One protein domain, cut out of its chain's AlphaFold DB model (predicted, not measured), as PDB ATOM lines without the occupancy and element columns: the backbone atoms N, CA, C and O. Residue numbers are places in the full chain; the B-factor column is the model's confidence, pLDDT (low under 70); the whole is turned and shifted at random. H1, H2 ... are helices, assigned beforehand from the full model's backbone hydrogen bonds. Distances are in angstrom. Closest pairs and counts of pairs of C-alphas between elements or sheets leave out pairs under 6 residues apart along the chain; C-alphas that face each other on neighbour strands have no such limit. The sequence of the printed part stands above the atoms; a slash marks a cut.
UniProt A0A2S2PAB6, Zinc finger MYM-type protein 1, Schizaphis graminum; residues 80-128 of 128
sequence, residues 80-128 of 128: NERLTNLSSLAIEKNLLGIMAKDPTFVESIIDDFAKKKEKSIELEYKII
ATOM      1  N   ASN A  80     151.566   8.562 111.961       77.69
ATOM      2  CA  ASN A  80     152.496   9.051 110.928       77.69
ATOM      3  C   ASN A  80     151.907  10.227 110.133       77.69
ATOM      4  O   ASN A  80     152.610  11.189 109.864       77.69
ATOM      5  N   GLU A  81     150.616  10.176 109.819       79.31
ATOM      6  CA  GLU A  81     149.919  11.232 109.086       79.31
ATOM      7  C   GLU A  81     149.891  12.562 109.861       79.31
ATOM      8  O   GLU A  81     150.319  13.596 109.355       79.31
ATOM      9  N   ARG A  82     149.519  12.526 111.150       79.31
ATOM     10  CA  ARG A  82     149.581  13.701 112.041       79.31
ATOM     11  C   ARG A  82     150.993  14.281 112.124       79.31
ATOM     12  O   ARG A  82     151.147  15.500 112.164       79.31
ATOM     13  N   LEU A  83     152.013  13.422 112.163       79.88
ATOM     14  CA  LEU A  83     153.413  13.841 112.186       79.88
ATOM     15  C   LEU A  83     153.811  14.556 110.892       79.88
ATOM     16  O   LEU A  83     154.460  15.600 110.957       79.88
ATOM     17  N   THR A  84     153.414  14.016 109.740       81.12
ATOM     18  CA  THR A  84     153.657  14.622 108.426       81.12
ATOM     19  C   THR A  84     152.982  15.984 108.330       81.12
ATOM     20  O   THR A  84     153.654  16.970 108.038       81.12
ATOM     21  N   ASN A  85     151.702  16.076 108.697       80.81
ATOM     22  CA  ASN A  85     150.937  17.322 108.640       80.81
ATOM     23  C   ASN A  85     151.548  18.404 109.551       80.81
ATOM     24  O   ASN A  85     151.708  19.552 109.138       80.81
ATOM     25  N   LEU A  86     151.972  18.038 110.768       81.94
ATOM     26  CA  LEU A  86     152.681  18.951 111.676       81.94
ATOM     27  C   LEU A  86     154.057  19.365 111.147       81.94
ATOM     28  O   LEU A  86     154.476  20.501 111.363       81.94
ATOM     29  N   SER A  87     154.762  18.462 110.465       81.38
ATOM     30  CA  SER A  87     156.062  18.762 109.860       81.38
ATOM     31  C   SER A  87     155.912  19.760 108.714       81.38
ATOM     32  O   SER A  87     156.654  20.739 108.675       81.38
ATOM     33  N   SER A  88     154.907  19.585 107.850       82.62
ATOM     34  CA  SER A  88     154.563  20.552 106.801       82.62
ATOM     35  C   SER A  88     154.228  21.920 107.396       82.62
ATOM     36  O   SER A  88     154.771  22.933 106.964       82.62
ATOM     37  N   LEU A  89     153.425  21.956 108.465       82.81
ATOM     38  CA  LEU A  89     153.096  23.202 109.162       82.81
ATOM     39  C   LEU A  89     154.336  23.889 109.760       82.81
ATOM     40  O   LEU A  89     154.432  25.113 109.774       82.81
ATOM     41  N   ALA A  90     155.286  23.105 110.278       83.88
ATOM     42  CA  ALA A  90     156.522  23.620 110.855       83.88
ATOM     43  C   ALA A  90     157.464  24.206 109.792       83.88
ATOM     44  O   ALA A  90     158.092  25.232 110.052       83.88
ATOM     45  N   ILE A  91     157.539  23.584 108.610       83.38
ATOM     46  CA  ILE A  91     158.297  24.089 107.455       83.38
ATOM     47  C   ILE A  91     157.685  25.408 106.969       83.38
ATOM     48  O   ILE A  91     158.391  26.406 106.829       83.38
ATOM     49  N   GLU A  92     156.360  25.446 106.824       85.62
ATOM     50  CA  GLU A  92     155.620  26.615 106.335       85.62
ATOM     51  C   GLU A  92     155.342  27.669 107.416       85.62
ATOM     52  O   GLU A  92     154.690  28.680 107.160       85.62
ATOM     53  N   LYS A  93     155.856  27.494 108.640       86.06
ATOM     54  CA  LYS A  93     155.577  28.381 109.781       86.06
ATOM     55  C   LYS A  93     155.863  29.854 109.478       86.06
ATOM     56  O   LYS A  93     155.133  30.726 109.945       86.06
ATOM     57  N   ASN A  94     156.932  30.141 108.734       87.81
ATOM     58  CA  ASN A  94     157.287  31.516 108.382       87.81
ATOM     59  C   ASN A  94     156.292  32.113 107.375       87.81
ATOM     60  O   ASN A  94     155.817  33.228 107.571       87.81
ATOM     61  N   LEU A  95     155.919  31.341 106.350       87.25
ATOM     62  CA  LEU A  95     154.906  31.736 105.373       87.25
ATOM     63  C   LEU A  95     153.551  31.974 106.051       87.25
ATOM     64  O   LEU A  95     152.953  33.033 105.870       87.25
ATOM     65  N   LEU A  96     153.123  31.045 106.911       85.44
ATOM     66  CA  LEU A  96     151.914  31.185 107.722       85.44
ATOM     67  C   LEU A  96     151.971  32.425 108.620       85.44
ATOM     68  O   LEU A  96     150.968  33.111 108.768       85.44
ATOM     69  N   GLY A  97     153.135  32.760 109.182       86.38
ATOM     70  CA  GLY A  97     153.320  33.974 109.978       86.38
ATOM     71  C   GLY A  97     153.198  35.275 109.175       86.38
ATOM     72  O   GLY A  97     152.849  36.309 109.740       86.38
ATOM     73  N   ILE A  98     153.470  35.242 107.870       89.56
ATOM     74  CA  ILE A  98     153.249  36.376 106.965       89.56
ATOM     75  C   ILE A  98     151.770  36.451 106.581       89.56
ATOM     76  O   ILE A  98     151.177  37.522 106.685       89.56
ATOM     77  N   MET A  99     151.169  35.322 106.199       85.00
ATOM     78  CA  MET A  99     149.760  35.233 105.801       85.00
ATOM     79  C   MET A  99     148.802  35.561 106.950       85.00
ATOM     80  O   MET A  99     147.810  36.240 106.740       85.00
ATOM     81  N   ALA A 100     149.131  35.171 108.184       83.81
ATOM     82  CA  ALA A 100     148.321  35.468 109.366       83.81
ATOM     83  C   ALA A 100     148.272  36.963 109.732       83.81
ATOM     84  O   ALA A 100     147.502  37.348 110.609       83.81
ATOM     85  N   LYS A 101     149.092  37.813 109.096       87.38
ATOM     86  CA  LYS A 101     148.973  39.273 109.233       87.38
ATOM     87  C   LYS A 101     147.770  39.822 108.477       87.38
ATOM     88  O   LYS A 101     147.312  40.910 108.813       87.38
ATOM     89  N   ASP A 102     147.299  39.102 107.463       88.88
ATOM     90  CA  ASP A 102     146.065  39.423 106.766       88.88
ATOM     91  C   ASP A 102     144.877  38.865 107.571       88.88
ATOM     92  O   ASP A 102     144.730  37.644 107.693       88.88
ATOM     93  N   PRO A 103     144.025  39.729 108.153       82.62
ATOM     94  CA  PRO A 103     142.884  39.282 108.943       82.62
ATOM     95  C   PRO A 103     141.862  38.498 108.109       82.62
ATOM     96  O   PRO A 103     141.210  37.606 108.646       82.62
ATOM     97  N   THR A 104     141.771  38.753 106.799       86.62
ATOM     98  CA  THR A 104     140.815  38.057 105.920       86.62
ATOM     99  C   THR A 104     141.162  36.579 105.747       86.62
ATOM    100  O   THR A 104     140.276  35.725 105.735       86.62
ATOM    101  N   PHE A 105     142.458  36.259 105.705       86.38
ATOM    102  CA  PHE A 105     142.953  34.886 105.656       86.38
ATOM    103  C   PHE A 105     142.652  34.127 106.953       86.38
ATOM    104  O   PHE A 105     142.255  32.964 106.930       86.38
ATOM    105  N   VAL A 106     142.818  34.773 108.108       85.12
ATOM    106  CA  VAL A 106     142.537  34.129 109.400       85.12
ATOM    107  C   VAL A 106     141.040  33.852 109.549       85.12
ATOM    108  O   VAL A 106     140.664  32.753 109.957       85.12
ATOM    109  N   GLU A 107     140.188  34.805 109.172       88.12
ATOM    110  CA  GLU A 107     138.733  34.634 109.197       88.12
ATOM    111  C   GLU A 107     138.263  33.510 108.269       88.12
ATOM    112  O   GLU A 107     137.451  32.686 108.692       88.12
ATOM    113  N   SER A 108     138.817  33.402 107.054       87.44
ATOM    114  CA  SER A 108     138.449  32.319 106.133       87.44
ATOM    115  C   SER A 108     138.818  30.943 106.686       87.44
ATOM    116  O   SER A 108     138.025  30.010 106.602       87.44
ATOM    117  N   ILE A 109     139.994  30.815 107.313       84.56
ATOM    118  CA  ILE A 109     140.420  29.553 107.935       84.56
ATOM    119  C   ILE A 109     139.531  29.194 109.135       84.56
ATOM    120  O   ILE A 109     139.211  28.019 109.326       84.56
ATOM    121  N   ILE A 110     139.118  30.177 109.943       85.50
ATOM    122  CA  ILE A 110     138.203  29.952 111.072       85.50
ATOM    123  C   ILE A 110     136.831  29.491 110.573       85.50
ATOM    124  O   ILE A 110     136.278  28.539 111.125       85.50
ATOM    125  N   ASP A 111     136.295  30.133 109.536       87.88
ATOM    126  CA  ASP A 111     134.998  29.781 108.954       87.88
ATOM    127  C   ASP A 111     135.026  28.375 108.326       87.88
ATOM    128  O   ASP A 111     134.158  27.540 108.591       87.88
ATOM    129  N   ASP A 112     136.088  28.047 107.588       86.44
ATOM    130  CA  ASP A 112     136.287  26.708 107.024       86.44
ATOM    131  C   ASP A 112     136.456  25.635 108.109       86.44
ATOM    132  O   ASP A 112     135.921  24.526 107.991       86.44
ATOM    133  N   PHE A 113     137.143  25.958 109.209       81.75
ATOM    134  CA  PHE A 113     137.251  25.068 110.363       81.75
ATOM    135  C   PHE A 113     135.897  24.864 111.056       81.75
ATOM    136  O   PHE A 113     135.562  23.738 111.430       81.75
ATOM    137  N   ALA A 114     135.101  25.927 111.206       84.38
ATOM    138  CA  ALA A 114     133.785  25.883 111.840       84.38
ATOM    139  C   ALA A 114     132.766  25.058 111.036       84.38
ATOM    140  O   ALA A 114     131.917  24.387 111.626       84.38
ATOM    141  N   LYS A 115     132.879  25.046 109.701       85.12
ATOM    142  CA  LYS A 115     132.039  24.229 108.806       85.12
ATOM    143  C   LYS A 115     132.329  22.728 108.892       85.12
ATOM    144  O   LYS A 115     131.489  21.919 108.494       85.12
ATOM    145  N   LYS A 116     133.493  22.317 109.405       80.75
ATOM    146  CA  LYS A 116     133.856  20.897 109.513       80.75
ATOM    147  C   LYS A 116     133.256  20.242 110.758       80.75
ATOM    148  O   LYS A 116     133.579  20.581 111.891       80.75
ATOM    149  N   LYS A 117     132.441  19.204 110.529       67.06
ATOM    150  CA  LYS A 117     131.707  18.439 111.558       67.06
ATOM    151  C   LYS A 117     132.600  17.838 112.653       67.06
ATOM    152  O   LYS A 117     132.188  17.783 113.806       67.06
ATOM    153  N   GLU A 118     133.815  17.416 112.307       70.69
ATOM    154  CA  GLU A 118     134.782  16.840 113.256       70.69
ATOM    155  C   GLU A 118     135.771  17.856 113.842       70.69
ATOM    156  O   GLU A 118     136.591  17.481 114.678       70.69
ATOM    157  N   LYS A 119     135.722  19.136 113.434       64.06
ATOM    158  CA  LYS A 119     136.748  20.137 113.789       64.06
ATOM    159  C   LYS A 119     138.177  19.624 113.504       64.06
ATOM    160  O   LYS A 119     139.119  19.921 114.237       64.06
ATOM    161  N   SER A 120     138.331  18.817 112.451       61.75
ATOM    162  CA  SER A 120     139.585  18.189 112.021       61.75
ATOM    163  C   SER A 120     139.904  18.604 110.579       61.75
ATOM    164  O   SER A 120     139.141  18.359 109.642       61.75
ATOM    165  N   ILE A 121     141.038  19.275 110.368       66.88
ATOM    166  CA  ILE A 121     141.516  19.601 109.019       66.88
ATOM    167  C   ILE A 121     142.602  18.602 108.630       66.88
ATOM    168  O   ILE A 121     143.674  18.579 109.229       66.88
ATOM    169  N   GLU A 122     142.308  17.789 107.618       64.56
ATOM    170  CA  GLU A 122     143.301  17.018 106.876       64.56
ATOM    171  C   GLU A 122     144.095  17.994 106.002       64.56
ATOM    172  O   GLU A 122     143.519  18.759 105.226       64.56
ATOM    173  N   LEU A 123     145.410  18.035 106.203       63.22
ATOM    174  CA  LEU A 123     146.310  18.939 105.493       63.22
ATOM    175  C   LEU A 123     146.999  18.154 104.379       63.22
ATOM    176  O   LEU A 123     148.145  17.735 104.520       63.22
ATOM    177  N   GLU A 124     146.288  17.922 103.278       59.69
ATOM    178  CA  GLU A 124     146.863  17.251 102.114       59.69
ATOM    179  C   GLU A 124     147.749  18.219 101.317       59.69
ATOM    180  O   GLU A 124     147.277  19.164 100.683       59.69
ATOM    181  N   TYR A 125     149.061  17.979 101.334       51.19
ATOM    182  CA  TYR A 125     149.999  18.676 100.460       51.19
ATOM    183  C   TYR A 125     150.028  17.982  99.094       51.19
ATOM    184  O   TYR A 125     150.566  16.881  98.955       51.19
ATOM    185  N   LYS A 126     149.444  18.618  98.074       42.19
ATOM    186  CA  LYS A 126     149.478  18.106  96.702       42.19
ATOM    187  C   LYS A 126     150.861  18.377  96.105       42.19
ATOM    188  O   LYS A 126     151.195  19.521  95.813       42.19
ATOM    189  N   ILE A 127     151.661  17.326  95.942       40.53
ATOM    190  CA  ILE A 127     152.897  17.386  95.154       40.53
ATOM    191  C   ILE A 127     152.462  17.549  93.692       40.53
ATOM    192  O   ILE A 127     151.842  16.640  93.137       40.53
ATOM    193  N   ILE A 128     152.690  18.738  93.130       38.84
ATOM    194  CA  ILE A 128     152.518  19.037  91.699       38.84
ATOM    195  C   ILE A 128     153.713  18.468  90.935       38.84
ATOM    196  O   ILE A 128     154.848  18.625  91.440       38.84
TER     197      ILE A 128
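Overview. This is residues 80 to 128 of the 128 residues of the protein "Zinc finger MYM-type protein 1" of Schizaphis graminum (UniProt A0A2S2PAB6). Three helices make an open frame round an empty middle: H3, the longest, is one side, the short H2 is the base, and H1 is the opposite side, running nearly the opposite way to H3. The tail, residues 116 to 128, turns back from the end of H3 towards H1 and then leaves the plane of the frame. The printed part has 49 residues with three named helices, H1, H2 and H3 in chain order, and no named strand; its class is all helix. The whole is only just loose, close to compact, with a radius of gyration of the C-alphas of 12.1 A and spans of 30 by 29 by 20 A.

Along the chain. H3 covers residues 103 to 115 and is 18.6 A long, from C-alpha 103 at (142.884, 39.282, 108.943) to C-alpha 115 at (132.039, 24.229, 108.806). H2 is residues 93 to 99. H1 covers residues 80 to 91, 16.5 A, and begins with C-alpha 80 at (152.496, 9.051, 110.928).

Arrangement. H3 and H2 are close but not clearly touching; their closest C-alphas, those of Phe 105 and Met 99, are 6.8 A apart. Their lines stand at 72 degrees, only just about perpendicular. H2 and H1 meet only through their link. H1 and H3 are apart. In H1, H2 and H3 every O i to N i+4 pair is within hydrogen-bond range.

Size, cuts and confidence. The two C-alphas farthest apart, those of Asn 80 and Pro 103, are 31.8 A apart. The printed part has no cut, and both links between helices are tight. Residues 114 to 120 stand free. Confidence is low, under 70, at residue 117 and residues 119 to 128, and the mean pLDDT of the printed part is 77.8.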